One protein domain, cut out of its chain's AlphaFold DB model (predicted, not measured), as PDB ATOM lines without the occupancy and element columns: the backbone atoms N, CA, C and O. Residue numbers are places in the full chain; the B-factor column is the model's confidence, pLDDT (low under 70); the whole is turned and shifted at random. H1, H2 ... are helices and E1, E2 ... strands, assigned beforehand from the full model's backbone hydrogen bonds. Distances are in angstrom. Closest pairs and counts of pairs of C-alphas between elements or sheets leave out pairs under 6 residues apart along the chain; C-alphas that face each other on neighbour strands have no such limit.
ATOM      1  N   SER A  43     142.350 187.320 193.380       58.31
ATOM      2  CA  SER A  43     143.157 186.390 194.199       58.31
ATOM      3  C   SER A  43     144.600 186.186 193.712       58.31
ATOM      4  O   SER A  43     145.467 185.811 194.501       58.31
ATOM      5  N   VAL A  44     144.895 186.483 192.443       74.06
ATOM      6  CA  VAL A  44     146.210 186.274 191.811       74.06
ATOM      7  C   VAL A  44     146.398 187.234 190.631       74.06
ATOM      8  O   VAL A  44     145.418 187.644 190.007       74.06
ATOM      9  N   VAL A  45     147.647 187.595 190.333       76.81
ATOM     10  CA  VAL A  45     148.039 188.400 189.162       76.81
ATOM     11  C   VAL A  45     148.794 187.518 188.163       76.81
ATOM     12  O   VAL A  45     149.554 186.650 188.581       76.81
ATOM     13  N   ILE A  46     148.589 187.724 186.859       74.25
ATOM     14  CA  ILE A  46     149.331 187.040 185.785       74.25
ATOM     15  C   ILE A  46     150.358 188.020 185.197       74.25
ATOM     16  O   ILE A  46     149.974 189.118 184.810       74.25
ATOM     17  N   ASP A  47     151.637 187.629 185.097       59.31
ATOM     18  CA  ASP A  47     152.765 188.539 184.769       59.31
ATOM     19  C   ASP A  47     152.770 189.114 183.342       59.31
ATOM     20  O   ASP A  47     153.627 189.936 183.013       59.31
ATOM     21  N   LYS A  48     151.855 188.699 182.459       55.31
ATOM     22  CA  LYS A  48     151.714 189.371 181.161       55.31
ATOM     23  C   LYS A  48     150.973 190.686 181.393       55.31
ATOM     24  O   LYS A  48     149.792 190.655 181.726       55.31
ATOM     25  N   GLU A  49     151.711 191.791 181.257       43.69
ATOM     26  CA  GLU A  49     151.260 193.177 181.416       43.69
ATOM     27  C   GLU A  49     149.821 193.374 180.911       43.69
ATOM     28  O   GLU A  49     149.498 193.052 179.772       43.69
ATOM     29  N   ASP A  50     148.982 193.883 181.814       44.09
ATOM     30  CA  ASP A  50     147.566 194.205 181.670       44.09
ATOM     31  C   ASP A  50     146.628 193.066 181.208       44.09
ATOM     32  O   ASP A  50     146.568 192.653 180.053       44.09
ATOM     33  N   SER A  51     145.710 192.703 182.113       49.50
ATOM     34  CA  SER A  51     144.386 192.160 181.758       49.50
ATOM     35  C   SER A  51     144.291 190.674 181.366       49.50
ATOM     36  O   SER A  51     143.458 190.297 180.542       49.50
ATOM     37  N   GLY A  52     145.086 189.790 181.974       50.09
ATOM     38  CA  GLY A  52     144.870 188.337 181.881       50.09
ATOM     39  C   GLY A  52     143.782 187.844 182.844       50.09
ATOM     40  O   GLY A  52     143.851 188.122 184.040       50.09
ATOM     41  N   SER A  53     142.794 187.090 182.350       60.62
ATOM     42  CA  SER A  53     141.838 186.373 183.209       60.62
ATOM     43  C   SER A  53     142.407 185.009 183.589       60.62
ATOM     44  O   SER A  53     142.922 184.277 182.742       60.62
ATOM     45  N   THR A  54     142.288 184.629 184.860       72.50
ATOM     46  CA  THR A  54     142.727 183.310 185.340       72.50
ATOM     47  C   THR A  54     141.896 182.168 184.790       72.50
ATOM     48  O   THR A  54     142.398 181.054 184.749       72.50
ATOM     49  N   LEU A  55     140.658 182.433 184.372       81.38
ATOM     50  CA  LEU A  55     139.817 181.508 183.624       81.38
ATOM     51  C   LEU A  55     139.615 182.048 182.209       81.38
ATOM     52  O   LEU A  55     139.338 183.232 182.018       81.38
ATOM     53  N   VAL A  56     139.708 181.172 181.216       79.81
ATOM     54  CA  VAL A  56     139.312 181.459 179.835       79.81
ATOM     55  C   VAL A  56     137.790 181.699 179.770       79.81
ATOM     56  O   VAL A  56     137.037 180.848 180.254       79.81
ATOM     57  N   PRO A  57     137.334 182.830 179.199       80.44
ATOM     58  CA  PRO A  57     135.922 183.114 178.940       80.44
ATOM     59  C   PRO A  57     135.222 182.046 178.082       80.44
ATOM     60  O   PRO A  57     135.826 181.472 177.179       80.44
ATOM     61  N   GLY A  58     133.934 181.796 178.337       79.75
ATOM     62  CA  GLY A  58     133.188 180.705 177.692       79.75
ATOM     63  C   GLY A  58     133.065 180.813 176.166       79.75
ATOM     64  O   GLY A  58     133.114 179.801 175.479       79.75
ATOM     65  N   ASP A  59     132.978 182.026 175.617       81.31
ATOM     66  CA  ASP A  59     132.862 182.289 174.173       81.31
ATOM     67  C   ASP A  59     134.098 181.867 173.365       81.31
ATOM     68  O   ASP A  59     133.994 181.605 172.171       81.31
ATOM     69  N   ILE A  60     135.254 181.775 174.020       81.94
ATOM     70  CA  ILE A  60     136.530 181.362 173.419       81.94
ATOM     71  C   ILE A  60     137.038 180.029 173.981       81.94
ATOM     72  O   ILE A  60     138.083 179.532 173.562       81.94
ATOM     73  N   LEU A  61     136.301 179.426 174.918       84.69
ATOM     74  CA  LEU A  61     136.669 178.159 175.547       84.69
ATOM     75  C   LEU A  61     136.583 176.987 174.552       84.69
ATOM     76  O   LEU A  61     137.341 176.027 174.666       84.69
ATOM     77  N   GLU A  62     135.721 177.088 173.532       86.31
ATOM     78  CA  GLU A  62     135.650 176.132 172.412       86.31
ATOM     79  C   GLU A  62     136.904 176.144 171.520       86.31
ATOM     80  O   GLU A  62     137.202 175.149 170.859       86.31
ATOM     81  N   GLU A  63     137.668 177.242 171.509       84.81
ATOM     82  CA  GLU A  63     138.894 177.368 170.709       84.81
ATOM     83  C   GLU A  63     140.124 176.753 171.397       84.81
ATOM     84  O   GLU A  63     141.212 176.691 170.809       84.81
ATOM     85  N   VAL A  64     139.973 176.289 172.645       86.12
ATOM     86  CA  VAL A  64     141.051 175.648 173.395       86.12
ATOM     87  C   VAL A  64     141.461 174.352 172.705       86.12
ATOM     88  O   VAL A  64     140.671 173.435 172.487       86.12
ATOM     89  N   LYS A  65     142.748 174.273 172.366       83.50
ATOM     90  CA  LYS A  65     143.341 173.095 171.738       83.50
ATOM     91  C   LYS A  65     143.815 172.134 172.818       83.50
ATOM     92  O   LYS A  65     144.259 172.553 173.881       83.50
ATOM     93  N   SER A  66     143.793 170.842 172.507       82.88
ATOM     94  CA  SER A  66     144.480 169.843 173.322       82.88
ATOM     95  C   SER A  66     145.978 170.146 173.373       82.88
ATOM     96  O   SER A  66     146.587 170.417 172.334       82.88
ATOM     97  N   GLY A  67     146.575 170.041 174.551       88.19
ATOM     98  CA  GLY A  67     147.997 170.265 174.763       88.19
ATOM     99  C   GLY A  67     148.330 170.251 176.246       88.19
ATOM    100  O   GLY A  67     147.453 170.025 177.083       88.19
ATOM    101  N   THR A  68     149.596 170.511 176.542       93.81
ATOM    102  CA  THR A  68     150.084 170.732 177.899       93.81
ATOM    103  C   THR A  68     150.567 172.171 178.055       93.81
ATOM    104  O   THR A  68     150.794 172.881 177.070       93.81
ATOM    105  N   GLY A  69     150.685 172.613 179.299       95.06
ATOM    106  CA  GLY A  69     151.226 173.909 179.672       95.06
ATOM    107  C   GLY A  69     152.041 173.826 180.954       95.06
ATOM    108  O   GLY A  69     152.285 172.744 181.492       95.06
ATOM    109  N   SER A  70     152.443 174.990 181.446       96.00
ATOM    110  CA  SER A  70     153.224 175.125 182.671       96.00
ATOM    111  C   SER A  70     152.639 176.204 183.574       96.00
ATOM    112  O   SER A  70     151.990 177.150 183.120       96.00
ATOM    113  N   ILE A  71     152.871 176.065 184.878       96.00
ATOM    114  CA  ILE A  71     152.574 177.108 185.861       96.00
ATOM    115  C   ILE A  71     153.859 177.438 186.604       96.00
ATOM    116  O   ILE A  71     154.483 176.583 187.230       96.00
ATOM    117  N   THR A  72     154.223 178.711 186.569       96.44
ATOM    118  CA  THR A  72     155.312 179.293 187.340       96.44
ATOM    119  C   THR A  72     154.737 180.244 188.376       96.44
ATOM    120  O   THR A  72     154.032 181.187 188.035       96.44
ATOM    121  N   ILE A  73     155.063 180.012 189.642       96.50
ATOM    122  CA  ILE A  73     154.663 180.858 190.765       96.50
ATOM    123  C   ILE A  73     155.849 181.732 191.157       96.50
ATOM    124  O   ILE A  73     156.942 181.206 191.380       96.50
ATOM    125  N   THR A  74     155.613 183.034 191.306       96.50
ATOM    126  CA  THR A  74     156.593 184.006 191.802       96.50
ATOM    127  C   THR A  74     156.015 184.753 193.001       96.50
ATOM    128  O   THR A  74     155.012 185.451 192.884       96.50
ATOM    129  N   LEU A  75     156.644 184.627 194.169       95.44
ATOM    130  CA  LEU A  75     156.256 185.387 195.358       95.44
ATOM    131  C   LEU A  75     156.801 186.823 195.307       95.44
ATOM    132  O   LEU A  75     158.009 187.043 195.143       95.44
ATOM    133  N   SER A  76     155.918 187.799 195.517       94.19
ATOM    134  CA  SER A  76     156.281 189.202 195.727       94.19
ATOM    135  C   SER A  76     156.991 189.410 197.065       94.19
ATOM    136  O   SER A  76     156.863 188.611 197.999       94.19
ATOM    137  N   ASP A  77     157.770 190.486 197.154       93.88
ATOM    138  CA  ASP A  77     158.391 190.899 198.410       93.88
ATOM    139  C   ASP A  77     157.319 191.336 199.415       93.88
ATOM    140  O   ASP A  77     156.370 192.037 199.063       93.88
ATOM    141  N   THR A  78     157.467 190.922 200.675       92.19
ATOM    142  CA  THR A  78     156.628 191.437 201.764       92.19
ATOM    143  C   THR A  78     157.163 192.781 202.240       92.19
ATOM    144  O   THR A  78     158.349 193.085 202.089       92.19
ATOM    145  N   GLU A  79     156.315 193.585 202.880       90.06
ATOM    146  CA  GLU A  79     156.733 194.891 203.411       90.06
ATOM    147  C   GLU A  79     157.883 194.787 204.431       90.06
ATOM    148  O   GLU A  79     158.702 195.697 204.545       90.06
ATOM    149  N   ASP A  80     157.953 193.681 205.175       89.75
ATOM    150  CA  ASP A  80     158.989 193.390 206.170       89.75
ATOM    151  C   ASP A  80     160.130 192.496 205.642       89.75
ATOM    152  O   ASP A  80     160.995 192.098 206.421       89.75
ATOM    153  N   ASN A  81     160.189 192.247 204.328       91.31
ATOM    154  CA  ASN A  81     161.224 191.455 203.648       91.31
ATOM    155  C   ASN A  81     161.381 190.028 204.206       91.31
ATOM    156  O   ASN A  81     162.493 189.558 204.465       91.31
ATOM    157  N   ARG A  82     160.259 189.333 204.404       92.31
ATOM    158  CA  ARG A  82     160.238 187.928 204.822       92.31
ATOM    159  C   ARG A  82     160.864 187.020 203.776       92.31
ATOM    160  O   ARG A  82     160.791 187.272 202.574       92.31
ATOM    161  N   ASP A  83     161.443 185.924 204.261       94.56
ATOM    162  CA  ASP A  83     162.000 184.890 203.398       94.56
ATOM    163  C   ASP A  83     160.897 184.268 202.534       94.56
ATOM    164  O   ASP A  83     159.838 183.873 203.027       94.56
ATOM    165  N   LYS A  84     161.173 184.187 201.234       95.44
ATOM    166  CA  LYS A  84     160.276 183.620 200.222       95.44
ATOM    167  C   LYS A  84     160.648 182.178 199.881       95.44
ATOM    168  O   LYS A  84     159.948 181.535 199.101       95.44
ATOM    169  N   GLY A  85     161.744 181.668 200.443       96.69
ATOM    170  CA  GLY A  85     162.218 180.310 200.234       96.69
ATOM    171  C   GLY A  85     161.466 179.256 201.037       96.69
ATOM    172  O   GLY A  85     160.999 179.483 202.155       96.69
ATOM    173  N   ASN A  86     161.418 178.050 200.472       97.62
ATOM    174  CA  ASN A  86     160.836 176.858 201.087       97.62
ATOM    175  C   ASN A  86     159.327 176.948 201.387       97.62
ATOM    176  O   ASN A  86     158.810 176.123 202.140       97.62
ATOM    177  N   VAL A  87     158.615 177.905 200.787       98.06
ATOM    178  CA  VAL A  87     157.149 177.944 200.803       98.06
ATOM    179  C   VAL A  87     156.645 176.789 199.946       98.06
ATOM    180  O   VAL A  87     157.092 176.617 198.809       98.06
ATOM    181  N   LYS A  88     155.724 175.985 200.481       98.12
ATOM    182  CA  LYS A  88     155.160 174.835 199.773       98.12
ATOM    183  C   LYS A  88     153.761 175.120 199.270       98.12
ATOM    184  O   LYS A  88     152.857 175.420 200.054       98.12
ATOM    185  N   PHE A  89     153.559 174.911 197.980       98.00
ATOM    186  CA  PHE A  89     152.260 174.984 197.331       98.00
ATOM    187  C   PHE A  89     151.729 173.588 197.044       98.00
ATOM    188  O   PHE A  89     152.423 172.764 196.456       98.00
ATOM    189  N   GLY A  90     150.488 173.341 197.446       97.62
ATOM    190  CA  GLY A  90     149.678 172.279 196.880       97.62
ATOM    191  C   GLY A  90     149.108 172.740 195.545       97.62
ATOM    192  O   GLY A  90     148.613 173.864 195.439       97.62
ATOM    193  N   LEU A  91     149.190 171.868 194.546       97.12
ATOM    194  CA  LEU A  91     148.551 172.038 193.249       97.12
ATOM    195  C   LEU A  91     147.655 170.837 192.981       97.12
ATOM    196  O   LEU A  91     148.055 169.695 193.219       97.12
ATOM    197  N   SER A  92     146.433 171.082 192.518       96.75
ATOM    198  CA  SER A  92     145.506 170.004 192.163       96.75
ATOM    199  C   SER A  92     144.594 170.400 191.021       96.75
ATOM    200  O   SER A  92     144.086 171.523 190.995       96.75
ATOM    201  N   LYS A  93     144.368 169.482 190.080       96.75
ATOM    202  CA  LYS A  93     143.418 169.715 188.987       96.75
ATOM    203  C   LYS A  93     142.005 169.588 189.546       96.75
ATOM    204  O   LYS A  93     141.703 168.598 190.200       96.75
ATOM    205  N   VAL A  94     141.143 170.579 189.321       96.62
ATOM    206  CA  VAL A  94     139.767 170.598 189.857       96.62
ATOM    207  C   VAL A  94     138.692 170.520 188.781       96.62
ATOM    208  O   VAL A  94     137.568 170.118 189.086       96.62
ATOM    209  N   ALA A  95     139.019 170.857 187.533       96.62
ATOM    210  CA  ALA A  95     138.107 170.729 186.403       96.62
ATOM    211  C   ALA A  95     138.842 170.450 185.087       96.62
ATOM    212  O   ALA A  95     139.969 170.907 184.881       96.62
ATOM    213  N   ASP A  96     138.164 169.746 184.187       95.62
ATOM    214  CA  ASP A  96     138.553 169.586 182.787       95.62
ATOM    215  C   ASP A  96     137.871 170.642 181.911       95.62
ATOM    216  O   ASP A  96     136.832 171.191 182.278       95.62
ATOM    217  N   VAL A  97     138.431 170.896 180.726       92.94
ATOM    218  CA  VAL A  97     137.750 171.641 179.657       92.94
ATOM    219  C   VAL A  97     137.238 170.633 178.635       92.94
ATOM    220  O   VAL A  97     138.027 169.965 177.970       92.94
ATOM    221  N   ILE A  98     135.918 170.488 178.522       90.19
ATOM    222  CA  ILE A  98     135.278 169.511 177.634       90.19
ATOM    223  C   ILE A  98     134.193 170.223 176.835       90.19
ATOM    224  O   ILE A  98     133.214 170.682 177.411       90.19
ATOM    225  N   ASN A  99     134.338 170.239 175.507       86.94
ATOM    226  CA  ASN A  99     133.398 170.871 174.572       86.94
ATOM    227  C   ASN A  99     133.120 172.350 174.899       86.94
ATOM    228  O   ASN A  99     131.969 172.765 174.901       86.94
ATOM    229  N   GLY A 100     134.165 173.120 175.217       86.25
ATOM    230  CA  GLY A 100     134.012 174.542 175.534       86.25
ATOM    231  C   GLY A 100     133.377 174.830 176.894       86.25
ATOM    232  O   GLY A 100     132.911 175.940 177.111       86.25
ATOM    233  N   GLU A 101     133.368 173.860 177.811       91.19
ATOM    234  CA  GLU A 101     132.847 174.028 179.170       91.19
ATOM    235  C   GLU A 101     133.844 173.517 180.209       91.19
ATOM    236  O   GLU A 101     134.480 172.474 180.027       91.19
ATOM    237  N   TYR A 102     133.917 174.209 181.345       94.44
ATOM    238  CA  TYR A 102     134.573 173.691 182.537       94.44
ATOM    239  C   TYR A 102     133.697 172.632 183.198       94.44
ATOM    240  O   TYR A 102     132.572 172.912 183.622       94.44
ATOM    241  N   LYS A 103     134.237 171.423 183.345       95.62
ATOM    242  CA  LYS A 103     133.591 170.308 184.039       95.62
ATOM    243  C   LYS A 103     134.382 169.958 185.282       95.62
ATOM    244  O   LYS A 103     135.482 169.419 185.192       95.62
ATOM    245  N   VAL A 104     133.821 170.297 186.441       96.38
ATOM    246  CA  VAL A 104     134.393 169.944 187.745       96.38
ATOM    247  C   VAL A 104     134.559 168.426 187.825       96.38
ATOM    248  O   VAL A 104     133.654 167.683 187.447       96.38
ATOM    249  N   LEU A 105     135.720 167.967 188.298       95.50
ATOM    250  CA  LEU A 105     136.003 166.538 188.434       95.50
ATOM    251  C   LEU A 105     135.039 165.891 189.433       95.50
ATOM    252  O   LEU A 105     134.710 166.486 190.459       95.50
ATOM    253  N   THR A 106     134.663 164.633 189.193       93.50
ATOM    254  CA  THR A 106     133.656 163.920 190.001       93.50
ATOM    255  C   THR A 106     133.963 163.900 191.498       93.50
ATOM    256  O   THR A 106     133.067 164.041 192.327       93.50
ATOM    257  N   GLN A 107     135.239 163.812 191.875       92.88
ATOM    258  CA  GLN A 107     135.671 163.859 193.278       92.88
ATOM    259  C   GLN A 107     135.388 165.199 193.986       92.88
ATOM    260  O   GLN A 107     135.405 165.254 195.214       92.88
ATOM    261  N   TYR A 108     135.102 166.264 193.232       94.50
ATOM    262  CA  TYR A 108     134.814 167.606 193.737       94.50
ATOM    263  C   TYR A 108     133.390 168.090 193.428       94.50
ATOM    264  O   TYR A 108     133.057 169.222 193.769       94.50
ATOM    265  N   GLU A 109     132.510 167.255 192.864       89.31
ATOM    266  CA  GLU A 109     131.109 167.625 192.579       89.31
ATOM    267  C   GLU A 109     130.361 168.122 193.830       89.31
ATOM    268  O   GLU A 109     129.536 169.033 193.750       89.31
ATOM    269  N   ALA A 110     130.705 167.597 195.011       90.06
ATOM    270  CA  ALA A 110     130.123 168.009 196.291       90.06
ATOM    271  C   ALA A 110     130.379 169.487 196.654       90.06
ATOM    272  O   ALA A 110     129.690 170.028 197.517       90.06
ATOM    273  N   VAL A 111     131.351 170.142 196.006       90.94
ATOM    274  CA  VAL A 111     131.623 171.578 196.172       90.94
ATOM    275  C   VAL A 111     130.469 172.428 195.628       90.94
ATOM    276  O   VAL A 111     130.254 173.532 196.123       90.94
ATOM    277  N   ASN A 112     129.693 171.898 194.670       90.94
ATOM    278  CA  ASN A 112     128.526 172.549 194.068       90.94
ATOM    279  C   ASN A 112     128.830 173.975 193.564       90.94
ATOM    280  O   ASN A 112     128.092 174.924 193.836       90.94
ATOM    281  N   ILE A 113     129.950 174.115 192.852       90.94
ATOM    282  CA  ILE A 113     130.381 175.356 192.207       90.94
ATOM    283  C   ILE A 113     130.318 175.182 190.697       90.94
ATOM    284  O   ILE A 113     130.808 174.193 190.158       90.94
ATOM    285  N   ASP A 114     129.753 176.180 190.026       91.94
ATOM    286  CA  ASP A 114     129.739 176.264 188.572       91.94
ATOM    287  C   ASP A 114     130.811 177.243 188.089       91.94
ATOM    288  O   ASP A 114     130.651 178.463 188.166       91.94
ATOM    289  N   LEU A 115     131.914 176.689 187.586       92.06
ATOM    290  CA  LEU A 115     133.047 177.460 187.073       92.06
ATOM    291  C   LEU A 115     132.706 178.262 185.807       92.06
ATOM    292  O   LEU A 115     133.385 179.245 185.521       92.06
ATOM    293  N   ASN A 116     131.648 177.898 185.075       90.81
ATOM    294  CA  ASN A 116     131.226 178.595 183.855       90.81
ATOM    295  C   ASN A 116     130.426 179.871 184.157       90.81
ATOM    296  O   ASN A 116     130.241 180.712 183.281       90.81
ATOM    297  N   ASN A 117     129.957 180.024 185.400       88.12
ATOM    298  CA  ASN A 117     129.130 181.143 185.848       88.12
ATOM    299  C   ASN A 117     129.850 182.086 186.831       88.12
ATOM    300  O   ASN A 117     129.205 182.926 187.464       88.12
ATOM    301  N   ILE A 118     131.179 181.989 186.940       84.56
ATOM    302  CA  ILE A 118     132.004 182.912 187.729       84.56
ATOM    303  C   ILE A 118     132.090 184.256 186.997       84.56
ATOM    304  O   ILE A 118     132.568 184.329 185.868       84.56
ATOM    305  N   LYS A 119     131.620 185.329 187.642       80.75
ATOM    306  CA  LYS A 119     131.571 186.680 187.046       80.75
ATOM    307  C   LYS A 119     132.461 187.672 187.766       80.75
ATOM    308  O   LYS A 119     132.982 188.594 187.147       80.75
ATOM    309  N   THR A 120     132.587 187.511 189.079       81.12
ATOM    310  CA  THR A 120     133.389 188.395 189.911       81.12
ATOM    311  C   THR A 120     134.588 187.655 190.457       81.12
ATOM    312  O   THR A 120     134.629 186.429 190.563       81.12
ATOM    313  N   ALA A 121     135.590 188.426 190.835       81.69
ATOM    314  CA  ALA A 121     136.779 187.855 191.412       81.69
ATOM    315  C   ALA A 121     136.582 187.407 192.871       81.69
ATOM    316  O   ALA A 121     137.238 186.466 193.313       81.69
ATOM    317  N   THR A 122     135.584 187.964 193.564       83.69
ATOM    318  CA  THR A 122     135.075 187.416 194.825       83.69
ATOM    319  C   THR A 122     134.492 186.015 194.633       83.69
ATOM    320  O   THR A 122     134.798 185.124 195.420       83.69
ATOM    321  N   ASP A 123     133.709 185.777 193.573       87.12
ATOM    322  CA  ASP A 123     133.178 184.436 193.273       87.12
ATOM    323  C   ASP A 123     134.316 183.436 193.025       87.12
ATOM    324  O   ASP A 123     134.271 182.299 193.499       87.12
ATOM    325  N   LEU A 124     135.369 183.876 192.327       88.94
ATOM    326  CA  LEU A 124     136.553 183.062 192.064       88.94
ATOM    327  C   LEU A 124     137.311 182.710 193.355       88.94
ATOM    328  O   LEU A 124     137.713 181.562 193.546       88.94
ATOM    329  N   GLU A 125     137.495 183.676 194.257       89.38
ATOM    330  CA  GLU A 125     138.125 183.439 195.558       89.38
ATOM    331  C   GLU A 125     137.281 182.500 196.435       89.38
ATOM    332  O   GLU A 125     137.817 181.591 197.079       89.38
ATOM    333  N   LEU A 126     135.955 182.667 196.442       90.69
ATOM    334  CA  LEU A 126     135.044 181.769 197.152       90.69
ATOM    335  C   LEU A 126     135.140 180.343 196.607       90.69
ATOM    336  O   LEU A 126     135.270 179.403 197.394       90.69
ATOM    337  N   ALA A 127     135.148 180.178 195.282       92.88
ATOM    338  CA  ALA A 127     135.341 178.883 194.638       92.88
ATOM    339  C   ALA A 127     136.667 178.237 195.071       92.88
ATOM    340  O   ALA A 127     136.666 177.099 195.545       92.88
ATOM    341  N   ALA A 128     137.781 178.973 194.999       95.19
ATOM    342  CA  ALA A 128     139.096 178.479 195.411       95.19
ATOM    343  C   ALA A 128     139.111 178.015 196.879       95.19
ATOM    344  O   ALA A 128     139.596 176.926 197.199       95.19
ATOM    345  N   ASN A 129     138.521 178.805 197.779       94.12
ATOM    346  CA  ASN A 129     138.413 178.460 199.196       94.12
ATOM    347  C   ASN A 129     137.528 177.234 199.453       94.12
ATOM    348  O   ASN A 129     137.805 176.464 200.374       94.12
ATOM    349  N   LEU A 130     136.463 177.038 198.673       95.00
ATOM    350  CA  LEU A 130     135.604 175.862 198.795       95.00
ATOM    351  C   LEU A 130     136.307 174.595 198.299       95.00
ATOM    352  O   LEU A 130     136.296 173.597 199.019       95.00
ATOM    353  N   PHE A 131     136.991 174.648 197.151       95.75
ATOM    354  CA  PHE A 131     137.808 173.525 196.683       95.75
ATOM    355  C   PHE A 131     138.907 173.175 197.692       95.75
ATOM    356  O   PHE A 131     139.056 172.007 198.043       95.75
ATOM    357  N   LYS A 132     139.604 174.171 198.259       95.44
ATOM    358  CA  LYS A 132     140.652 173.961 199.277       95.44
ATOM    359  C   LYS A 132     140.186 173.125 200.479       95.44
ATOM    360  O   LYS A 132     140.995 172.429 201.080       95.44
ATOM    361  N   LYS A 133     138.901 173.176 200.849       94.00
ATOM    362  CA  LYS A 133     138.364 172.409 201.990       94.00
ATOM    363  C   LYS A 133     138.276 170.905 201.731       94.00
ATOM    364  O   LYS A 133     138.232 170.144 202.693       94.00
ATOM    365  N   VAL A 134     138.201 170.493 200.467       92.38
ATOM    366  CA  VAL A 134     137.955 169.096 200.070       92.38
ATOM    367  C   VAL A 134     139.056 168.515 199.183       92.38
ATOM    368  O   VAL A 134     139.062 167.313 198.930       92.38
ATOM    369  N   VAL A 135     139.963 169.361 198.687       91.38
ATOM    370  CA  VAL A 135     141.015 168.973 197.750       91.38
ATOM    371  C   VAL A 135     141.952 167.931 198.359       91.38
ATOM    372  O   VAL A 135     142.359 168.028 199.518       91.38
ATOM    373  N   SER A 136     142.303 166.933 197.553       86.50
ATOM    374  CA  SER A 136     143.411 166.025 197.842       86.50
ATOM    375  C   SER A 136     144.607 166.490 197.025       86.50
ATOM    376  O   SER A 136     144.493 166.609 195.811       86.50
ATOM    377  N   THR A 137     145.717 166.810 197.688       85.56
ATOM    378  CA  THR A 137     146.869 167.414 197.015       85.56
ATOM    379  C   THR A 137     147.505 166.448 196.013       85.56
ATOM    380  O   THR A 137     148.063 165.433 196.432       85.56
ATOM    381  N   ASP A 138     147.486 166.791 194.724       82.75
ATOM    382  CA  ASP A 138     148.143 166.000 193.670       82.75
ATOM    383  C   ASP A 138     149.664 166.210 193.670       82.75
ATOM    384  O   ASP A 138     150.441 165.258 193.666       82.75
ATOM    385  N   ASN A 139     150.092 167.476 193.699       93.19
ATOM    386  CA  ASN A 139     151.496 167.866 193.598       93.19
ATOM    387  C   ASN A 139     151.881 168.850 194.704       93.19
ATOM    388  O   ASN A 139     151.093 169.718 195.080       93.19
ATOM    389  N   ILE A 140     153.120 168.738 195.190       96.75
ATOM    390  CA  ILE A 140     153.725 169.691 196.126       96.75
ATOM    391  C   ILE A 140     154.898 170.383 195.437       96.75
ATOM    392  O   ILE A 140     155.882 169.742 195.074       96.75
ATOM    393  N   LEU A 141     154.804 171.701 195.309       97.38
ATOM    394  CA  LEU A 141     155.850 172.568 194.777       97.38
ATOM    395  C   LEU A 141     156.520 173.298 195.930       97.38
ATOM    396  O   LEU A 141     155.855 173.645 196.899       97.38
ATOM    397  N   THR A 142     157.827 173.528 195.845       98.12
ATOM    398  CA  THR A 142     158.584 174.256 196.873       98.12
ATOM    399  C   THR A 142     159.337 175.407 196.228       98.12
ATOM    400  O   THR A 142     160.035 175.195 195.237       98.12
ATOM    401  N   THR A 143     159.198 176.612 196.778       98.25
ATOM    402  CA  THR A 143     159.885 177.798 196.263       98.25
ATOM    403  C   THR A 143     161.387 177.763 196.526       98.25
ATOM    404  O   THR A 143     161.858 177.330 197.584       98.25
ATOM    405  N   ASP A 144     162.149 178.263 195.557       97.88
ATOM    406  CA  ASP A 144     163.571 178.546 195.702       97.88
ATOM    407  C   ASP A 144     163.820 179.788 196.583       97.88
ATOM    408  O   ASP A 144     162.895 180.453 197.048       97.88
ATOM    409  N   LYS A 145     165.092 180.144 196.790       96.06
ATOM    410  CA  LYS A 145     165.488 181.318 197.593       96.06
ATOM    411  C   LYS A 145     164.953 182.656 197.066       96.06
ATOM    412  O   LYS A 145     164.951 183.628 197.810       96.06
ATOM    413  N   ASN A 146     164.538 182.719 195.804       95.31
ATOM    414  CA  ASN A 146     163.979 183.919 195.192       95.31
ATOM    415  C   ASN A 146     162.444 183.944 195.275       95.31
ATOM    416  O   ASN A 146     161.828 184.912 194.833       95.31
ATOM    417  N   GLY A 147     161.820 182.909 195.849       96.50
ATOM    418  CA  GLY A 147     160.370 182.782 195.922       96.50
ATOM    419  C   GLY A 147     159.735 182.207 194.660       96.50
ATOM    420  O   GLY A 147     158.550 182.450 194.437       96.50
ATOM    421  N   LYS A 148     160.494 181.478 193.830       97.44
ATOM    422  CA  LYS A 148     160.017 180.932 192.554       97.44
ATOM    423  C   LYS A 148     159.885 179.410 192.585       97.44
ATOM    424  O   LYS A 148     160.757 178.720 193.107       97.44
ATOM    425  N   CYS A 149     158.828 178.871 191.981       97.44
ATOM    426  CA  CYS A 149     158.734 177.451 191.623       97.44
ATOM    427  C   CYS A 149     157.954 177.262 190.316       97.44
ATOM    428  O   CYS A 149     157.152 178.120 189.950       97.44
ATOM    429  N   THR A 150     158.197 176.152 189.619       97.31
ATOM    430  CA  THR A 150     157.586 175.845 188.319       97.31
ATOM    431  C   THR A 150     157.174 174.377 188.270       97.31
ATOM    432  O   THR A 150     157.850 173.524 188.850       97.31
ATOM    433  N   ILE A 151     156.069 174.105 187.583       97.06
ATOM    434  CA  ILE A 151     155.638 172.770 187.176       97.06
ATOM    435  C   ILE A 151     155.254 172.793 185.699       97.06
ATOM    436  O   ILE A 151     154.566 173.713 185.248       97.06
ATOM    437  N   ASP A 152     155.699 171.774 184.978       96.88
ATOM    438  CA  ASP A 152     155.502 171.611 183.541       96.88
ATOM    439  C   ASP A 152     154.565 170.426 183.259       96.88
ATOM    440  O   ASP A 152     154.127 169.731 184.180       96.88
ATOM    441  N   ASP A 153     154.277 170.192 181.978       96.12
ATOM    442  CA  ASP A 153     153.497 169.050 181.486       96.12
ATOM    443  C   ASP A 153     152.101 168.917 182.124       96.12
ATOM    444  O   ASP A 153     151.585 167.817 182.326       96.12
ATOM    445  N   LEU A 154     151.460 170.050 182.423       96.25
ATOM    446  CA  LEU A 154     150.095 170.089 182.937       96.25
ATOM    447  C   LEU A 154     149.082 170.070 181.791       96.25
ATOM    448  O   LEU A 154     149.122 170.927 180.910       96.25
ATOM    449  N   ASP A 155     148.135 169.137 181.826       96.00
ATOM    450  CA  ASP A 155     147.037 169.076 180.856       96.00
ATOM    451  C   ASP A 155     146.158 170.333 180.891       96.00
ATOM    452  O   ASP A 155     146.032 171.011 181.915       96.00
ATOM    453  N   VAL A 156     145.443 170.589 179.798       95.44
ATOM    454  CA  VAL A 156     144.369 171.592 179.776       95.44
ATOM    455  C   VAL A 156     143.334 171.318 180.876       95.44
ATOM    456  O   VAL A 156     142.875 170.185 181.069       95.44
ATOM    457  N   GLY A 157     142.955 172.365 181.606       96.06
ATOM    458  CA  GLY A 157     142.033 172.283 182.736       96.06
ATOM    459  C   GLY A 157     142.149 173.464 183.692       96.06
ATOM    460  O   GLY A 157     142.875 174.420 183.435       96.06
ATOM    461  N   VAL A 158     141.435 173.380 184.814       96.31
ATOM    462  CA  VAL A 158     141.509 174.350 185.914       96.31
ATOM    463  C   VAL A 158     142.226 173.719 187.096       96.31
ATOM    464  O   VAL A 158     141.890 172.612 187.522       96.31
ATOM    465  N   TYR A 159     143.183 174.453 187.647       96.88
ATOM    466  CA  TYR A 159     144.034 174.049 188.752       96.88
ATOM    467  C   TYR A 159     143.798 174.942 189.963       96.88
ATOM    468  O   TYR A 159     143.731 176.164 189.845       96.88
ATOM    469  N   LEU A 160     143.701 174.321 191.135       97.12
ATOM    470  CA  LEU A 160     143.734 174.996 192.424       97.12
ATOM    471  C   LEU A 160     145.172 175.059 192.926       97.12
ATOM    472  O   LEU A 160     145.842 174.029 193.015       97.12
ATOM    473  N   LEU A 161     145.599 176.253 193.330       96.75
ATOM    474  CA  LEU A 161     146.864 176.488 194.013       96.75
ATOM    475  C   LEU A 161     146.614 177.038 195.417       96.75
ATOM    476  O   LEU A 161     145.809 177.949 195.620       96.75
ATOM    477  N   TYR A 162     147.306 176.478 196.407       96.31
ATOM    478  CA  TYR A 162     147.185 176.886 197.806       96.31
ATOM    479  C   TYR A 162     148.470 176.608 198.578       96.31
ATOM    480  O   TYR A 162     149.136 175.601 198.358       96.31
ATOM    481  N   ALA A 163     148.808 177.474 199.533       95.88
ATOM    482  CA  ALA A 163     149.913 177.196 200.439       95.88
ATOM    483  C   ALA A 163     149.556 176.036 201.387       95.88
ATOM    484  O   ALA A 163     148.499 176.035 202.025       95.88
ATOM    485  N   THR A 164     150.457 175.060 201.472       95.94
ATOM    486  CA  THR A 164     150.422 173.947 202.439       95.94
ATOM    487  C   THR A 164     151.368 174.190 203.612       95.94
ATOM    488  O   THR A 164     151.106 173.723 204.716       95.94
ATOM    489  N   ASP A 165     152.437 174.953 203.380       96.31
ATOM    490  CA  ASP A 165     153.433 175.352 204.369       96.31
ATOM    491  C   ASP A 165     153.982 176.722 203.956       96.31
ATOM    492  O   ASP A 165     154.583 176.852 202.890       96.31
ATOM    493  N   ILE A 166     153.734 177.754 204.761       94.88
ATOM    494  CA  ILE A 166     154.167 179.123 204.451       94.88
ATOM    495  C   ILE A 166     155.600 179.413 204.903       94.88
ATOM    496  O   ILE A 166     156.086 180.513 204.654       94.88
ATOM    497  N   SER A 167     156.294 178.464 205.550       94.06
ATOM    498  CA  SER A 167     157.625 178.703 206.119       94.06
ATOM    499  C   SER A 167     157.613 179.972 207.000       94.06
ATOM    500  O   SER A 167     156.860 180.030 207.971       94.06
ATOM    501  N   ASN A 168     158.389 181.002 206.647       91.50
ATOM    502  CA  ASN A 168     158.438 182.303 207.325       91.50
ATOM    503  C   ASN A 168     157.801 183.449 206.514       91.50
ATOM    504  O   ASN A 168     158.051 184.613 206.821       91.50
ATOM    505  N   TYR A 169     157.019 183.142 205.477       94.50
ATOM    506  CA  TYR A 169     156.387 184.134 204.609       94.50
ATOM    507  C   TYR A 169     155.096 184.708 205.244       94.50
ATOM    508  O   TYR A 169     154.962 184.842 206.466       94.50
ATOM    509  N   GLU A 170     154.142 185.098 204.409       94.50
ATOM    510  CA  GLU A 170     152.811 185.583 204.747       94.50
ATOM    511  C   GLU A 170     151.716 184.568 204.385       94.50
ATOM    512  O   GLU A 170     151.958 183.560 203.715       94.50
ATOM    513  N   ASN A 171     150.486 184.830 204.835       93.31
ATOM    514  CA  ASN A 171     149.339 184.017 204.454       93.31
ATOM    515  C   ASN A 171     149.031 184.237 202.976       93.31
ATOM    516  O   ASN A 171     148.721 185.356 202.574       93.31
ATOM    517  N   ILE A 172     149.070 183.169 202.186       94.25
ATOM    518  CA  ILE A 172     148.775 183.217 200.754       94.25
ATOM    519  C   ILE A 172     147.319 182.815 200.518       94.25
ATOM    520  O   ILE A 172     146.876 181.743 200.955       94.25
ATOM    521  N   THR A 173     146.583 183.667 199.808       92.62
ATOM    522  CA  THR A 173     145.196 183.397 199.414       92.62
ATOM    523  C   THR A 173     145.175 182.277 198.368       92.62
ATOM    524  O   THR A 173     145.942 182.345 197.408       92.62
ATOM    525  N   PRO A 174     144.350 181.222 198.521       95.25
ATOM    526  CA  PRO A 174     144.217 180.195 197.493       95.25
ATOM    527  C   PRO A 174     143.559 180.765 196.234       95.25
ATOM    528  O   PRO A 174     142.689 181.631 196.316       95.25
ATOM    529  N   PHE A 175     143.935 180.251 195.068       94.19
ATOM    530  CA  PHE A 175     143.445 180.766 193.791       94.19
ATOM    531  C   PHE A 175     143.316 179.663 192.739       94.19
ATOM    532  O   PHE A 175     143.903 178.586 192.863       94.19
ATOM    533  N   LEU A 176     142.510 179.939 191.713       94.75
ATOM    534  CA  LEU A 176     142.287 179.062 190.566       94.75
ATOM    535  C   LEU A 176     143.003 179.628 189.338       94.75
ATOM    536  O   LEU A 176     143.019 180.843 189.148       94.75
ATOM    537  N   VAL A 177     143.561 178.745 188.512       93.50
ATOM    538  CA  VAL A 177     144.222 179.078 187.240       93.50
ATOM    539  C   VAL A 177     143.806 178.068 186.181       93.50
ATOM    540  O   VAL A 177     143.854 176.866 186.431       93.50
ATOM    541  N   SER A 178     143.425 178.532 184.997       93.69
ATOM    542  CA  SER A 178     143.194 177.689 183.832       93.69
ATOM    543  C   SER A 178     144.455 177.564 182.979       93.69
ATOM    544  O   SER A 178     145.204 178.524 182.792       93.69
ATOM    545  N   ILE A 179     144.656 176.371 182.424       93.69
ATOM    546  CA  ILE A 179     145.566 176.117 181.309       93.69
ATOM    547  C   ILE A 179     144.701 175.748 180.097       93.69
ATOM    548  O   ILE A 179     143.966 174.762 180.180       93.69
ATOM    549  N   PRO A 180     144.775 176.495 178.982       92.06
ATOM    550  CA  PRO A 180     145.436 177.795 178.871       92.06
ATOM    551  C   PRO A 180     144.713 178.874 179.696       92.06
ATOM    552  O   PRO A 180     143.594 178.667 180.161       92.06
ATOM    553  N   SER A 181     145.335 180.039 179.845       87.31
ATOM    554  CA  SER A 181     144.701 181.284 180.293       87.31
ATOM    555  C   SER A 181     144.620 182.248 179.116       87.31
ATOM    556  O   SER A 181     145.466 182.240 178.215       87.31
ATOM    557  N   TRP A 182     143.577 183.071 179.109       84.25
ATOM    558  CA  TRP A 182     143.336 184.013 178.035       84.25
ATOM    559  C   TRP A 182     143.836 185.415 178.387       84.25
ATOM    560  O   TRP A 182     143.483 185.981 179.426       84.25
ATOM    561  N   ASN A 183     144.621 185.987 177.475       79.69
ATOM    562  CA  ASN A 183     145.017 187.386 177.529       79.69
ATOM    563  C   ASN A 183     144.059 188.234 176.677       79.69
ATOM    564  O   ASN A 183     143.956 188.050 175.461       79.69
ATOM    565  N   GLU A 184     143.371 189.177 177.322       76.19
ATOM    566  CA  GLU A 184     142.409 190.066 176.668       76.19
ATOM    567  C   GLU A 184     143.057 191.061 175.699       76.19
ATOM    568  O   GLU A 184     142.496 191.321 174.631       76.19
ATOM    569  N   ALA A 185     144.226 191.597 176.054       76.69
ATOM    570  CA  ALA A 185     144.928 192.621 175.286       76.69
ATOM    571  C   ALA A 185     145.477 192.059 173.966       76.69
ATOM    572  O   ALA A 185     145.202 192.591 172.889       76.69
ATOM    573  N   ASP A 186     146.178 190.932 174.053       78.75
ATOM    574  CA  ASP A 186     146.836 190.281 172.924       78.75
ATOM    575  C   ASP A 186     145.889 189.366 172.144       78.75
ATOM    576  O   ASP A 186     146.204 188.955 171.027       78.75
ATOM    577  N   LYS A 187     144.726 189.034 172.722       82.81
ATOM    578  CA  LYS A 187     143.767 188.053 172.192       82.81
ATOM    579  C   LYS A 187     144.424 186.703 171.898       82.81
ATOM    580  O   LYS A 187     144.198 186.099 170.848       82.81
ATOM    581  N   THR A 188     145.273 186.252 172.817       84.00
ATOM    582  CA  THR A 188     146.008 184.990 172.692       84.00
ATOM    583  C   THR A 188     145.820 184.099 173.913       84.00
ATOM    584  O   THR A 188     145.662 184.562 175.044       84.00
ATOM    585  N   MET A 189     145.868 182.789 173.665       87.81
ATOM    586  CA  MET A 189     145.929 181.765 174.706       87.81
ATOM    587  C   MET A 189     147.380 181.585 175.151       87.81
ATOM    588  O   MET A 189     148.250 181.277 174.334       87.81
ATOM    589  N   SER A 190     147.635 181.734 176.446       90.12
ATOM    590  CA  SER A 190     148.900 181.348 177.066       90.12
ATOM    591  C   SER A 190     148.747 179.972 177.698       90.12
ATOM    592  O   SER A 190     147.828 179.766 178.480       90.12
ATOM    593  N   TYR A 191     149.637 179.039 177.371       93.06
ATOM    594  CA  TYR A 191     149.709 177.726 178.030       93.06
ATOM    595  C   TYR A 191     150.749 177.732 179.157       93.06
ATOM    596  O   TYR A 191     150.576 177.039 180.153       93.06
ATOM    597  N   ASP A 192     151.775 178.575 179.027       93.19
ATOM    598  CA  ASP A 192     152.763 178.844 180.068       93.19
ATOM    599  C   ASP A 192     152.335 180.067 180.878       93.19
ATOM    600  O   ASP A 192     152.345 181.206 180.384       93.19
ATOM    601  N   ILE A 193     151.900 179.817 182.111       90.88
ATOM    602  CA  ILE A 193     151.314 180.824 182.989       90.88
ATOM    603  C   ILE A 193     152.318 181.207 184.067       90.88
ATOM    604  O   ILE A 193     152.799 180.362 184.818       90.88
ATOM    605  N   ASN A 194     152.578 182.503 184.189       91.81
ATOM    606  CA  ASN A 194     153.315 183.071 185.310       91.81
ATOM    607  C   ASN A 194     152.316 183.746 186.245       91.81
ATOM    608  O   ASN A 194     151.553 184.600 185.794       91.81
ATOM    609  N   VAL A 195     152.314 183.358 187.517       92.06
ATOM    610  CA  VAL A 195     151.388 183.870 188.527       92.06
ATOM    611  C   VAL A 195     152.113 184.479 189.721       92.06
ATOM    612  O   VAL A 195     153.070 183.902 190.243       92.06
ATOM    613  N   ILE A 196     151.590 185.604 190.206       93.50
ATOM    614  CA  ILE A 196     151.955 186.236 191.476       93.50
ATOM    615  C   ILE A 196     150.764 186.108 192.437       93.50
ATOM    616  O   ILE A 196     149.753 186.803 192.265       93.50
ATOM    617  N   PRO A 197     150.835 185.209 193.437       92.62
ATOM    618  CA  PRO A 197     149.780 185.047 194.432       92.62
ATOM    619  C   PRO A 197     149.625 186.285 195.314       92.62
ATOM    620  O   PRO A 197     150.616 186.891 195.722       92.62
ATOM    621  N   LYS A 198     148.388 186.611 195.701       91.12
ATOM    622  CA  LYS A 198     148.160 187.601 196.759       91.12
ATOM    623  C   LYS A 198     148.520 187.031 198.133       91.12
ATOM    624  O   LYS A 198     148.259 185.860 198.424       91.12
ATOM    625  N   HIS A 199     149.071 187.885 198.991       91.81
ATOM    626  CA  HIS A 199     149.464 187.534 200.351       91.81
ATOM    627  C   HIS A 199     149.027 188.593 201.373       91.81
ATOM    628  O   HIS A 199     148.771 189.747 201.029       91.81
TER     629      HIS A 199
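This is residues 43 to 199 of the 249 residues of an uncharacterized protein of uncultured Clostridium sp (UniProt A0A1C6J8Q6). What shape does this domain have? It is a sandwich of two twisted sheets, partly face to face: the branched sheet E3 E4 E5 E7 E8, its neighbours antiparallel, and the mixed sheet of order E1, E11, E2, E6, with H3 lying across the other face of the first and E4 reaching past the second. H1 and H2 only graze the branched sheet near E4, and the small hairpin E9 and E10 makes the step from E8 to E11. What is printed, and how large is it? The 157 printed residues hold three named helices and eleven named strands, in the order E1, H1, E2, E3, E4, H2, H3, E5, E6, E7, E8, E9, E10, E11, and the class is mixed, helices and strands. The whole is compact, with a radius of gyration of the C-alphas of 14.9 A and spans of 44 by 36 by 29 A.

How is the largest sheet built? Beside E3, residues 88 to 98, E4, residues 101 to 104, and E5, residues 139 to 142, lie on one side, and E7, residues 157 to 165, on the other side; E8, residues 175 to 179, is the next neighbour of E7. E3 and E4 form a hairpin, as do E7 and E8. Within hydrogen-bond range are, among others, N 96 and O 103 at 2.9 A, N 89 and O 141 at 2.8 A, N 92 and O 160 at 3.0 A, and N 159 and O 177 at 2.8 A. What faces it? E1, residues 44 to 46, E11, residues 192 to 197, E2, residues 68 to 74, and E6, residues 148 to 155, form the other sheet of the sandwich, 9.3 A centre to centre where the two face each other, the strands of the one at 26 degrees to those of the other. E11 and E2 are parallel, with N 72 and O 193 at 2.8 A; E1 and E11 are antiparallel, with N 196 and O 45 at 2.8 A, and so are E2 and E6, with N 71 and O 151 at 2.9 A. The closest C-alphas of E2 and E8 are those of Gly 69 and Ile 179, 6.3 A apart. Where are the helices? H3, residues 121 to 132, is on the branched sheet over E7 and E8 at a height of 8.1 A, and runs across the strands, at 69 degrees to E7 on the local plane; its closest C-alpha pair with E8 is Ala 128 and Phe 175, 5.2 A. H2, residues 106 to 111, and H1, residues 58 to 61, only graze that sheet; H2 only just touches H3, at its residues 130 to 131 alone, with 3 pairs of C-alphas within 8 A, the closest Val 111 and Leu 130 at 6.4 A. Every O i to N i+4 pair is within hydrogen-bond range in H3, but 0 of 2 in H2, where 2 of 3 O i to N i+3 pairs are; H1 is too short for an i+4 pair. What joins the two sheets late in the chain? E8 runs on into E9, residues 181 to 183, at 84 degrees, and E10, residues 188 to 190, runs on into E11 at 72 degrees. E9 and E10 are a hairpin, with N 181 and O 190 at 2.9 A.

Where do the first and last elements lie? E1, 6.8 A long, begins at C-alpha 44 (146.210, 186.274, 191.811), and E11, 15.9 A long, ends at C-alpha 197 (149.780, 185.047, 194.432). Which elements are long? E3 runs 30.2 A from C-alpha 88 at (155.160, 174.835, 199.773), E7 24.6 A, E6 21.1 A with a bend of 51 degrees at residue 152, E2 20.3 A, H3 16.4 A and E8 13.5 A.

How far does it reach, and is it whole? The two C-alphas farthest apart, those of Asp 80 and Asn 99, are 46.5 A apart, and the printed part has no cut. Which links are long, and where is confidence low? The links E1 to H1, 11 residues, and E2 to E3, 13 residues, are long. The mean pLDDT of the printed part is 89.4, and residue 43 and residues 47 to 53 are under 70.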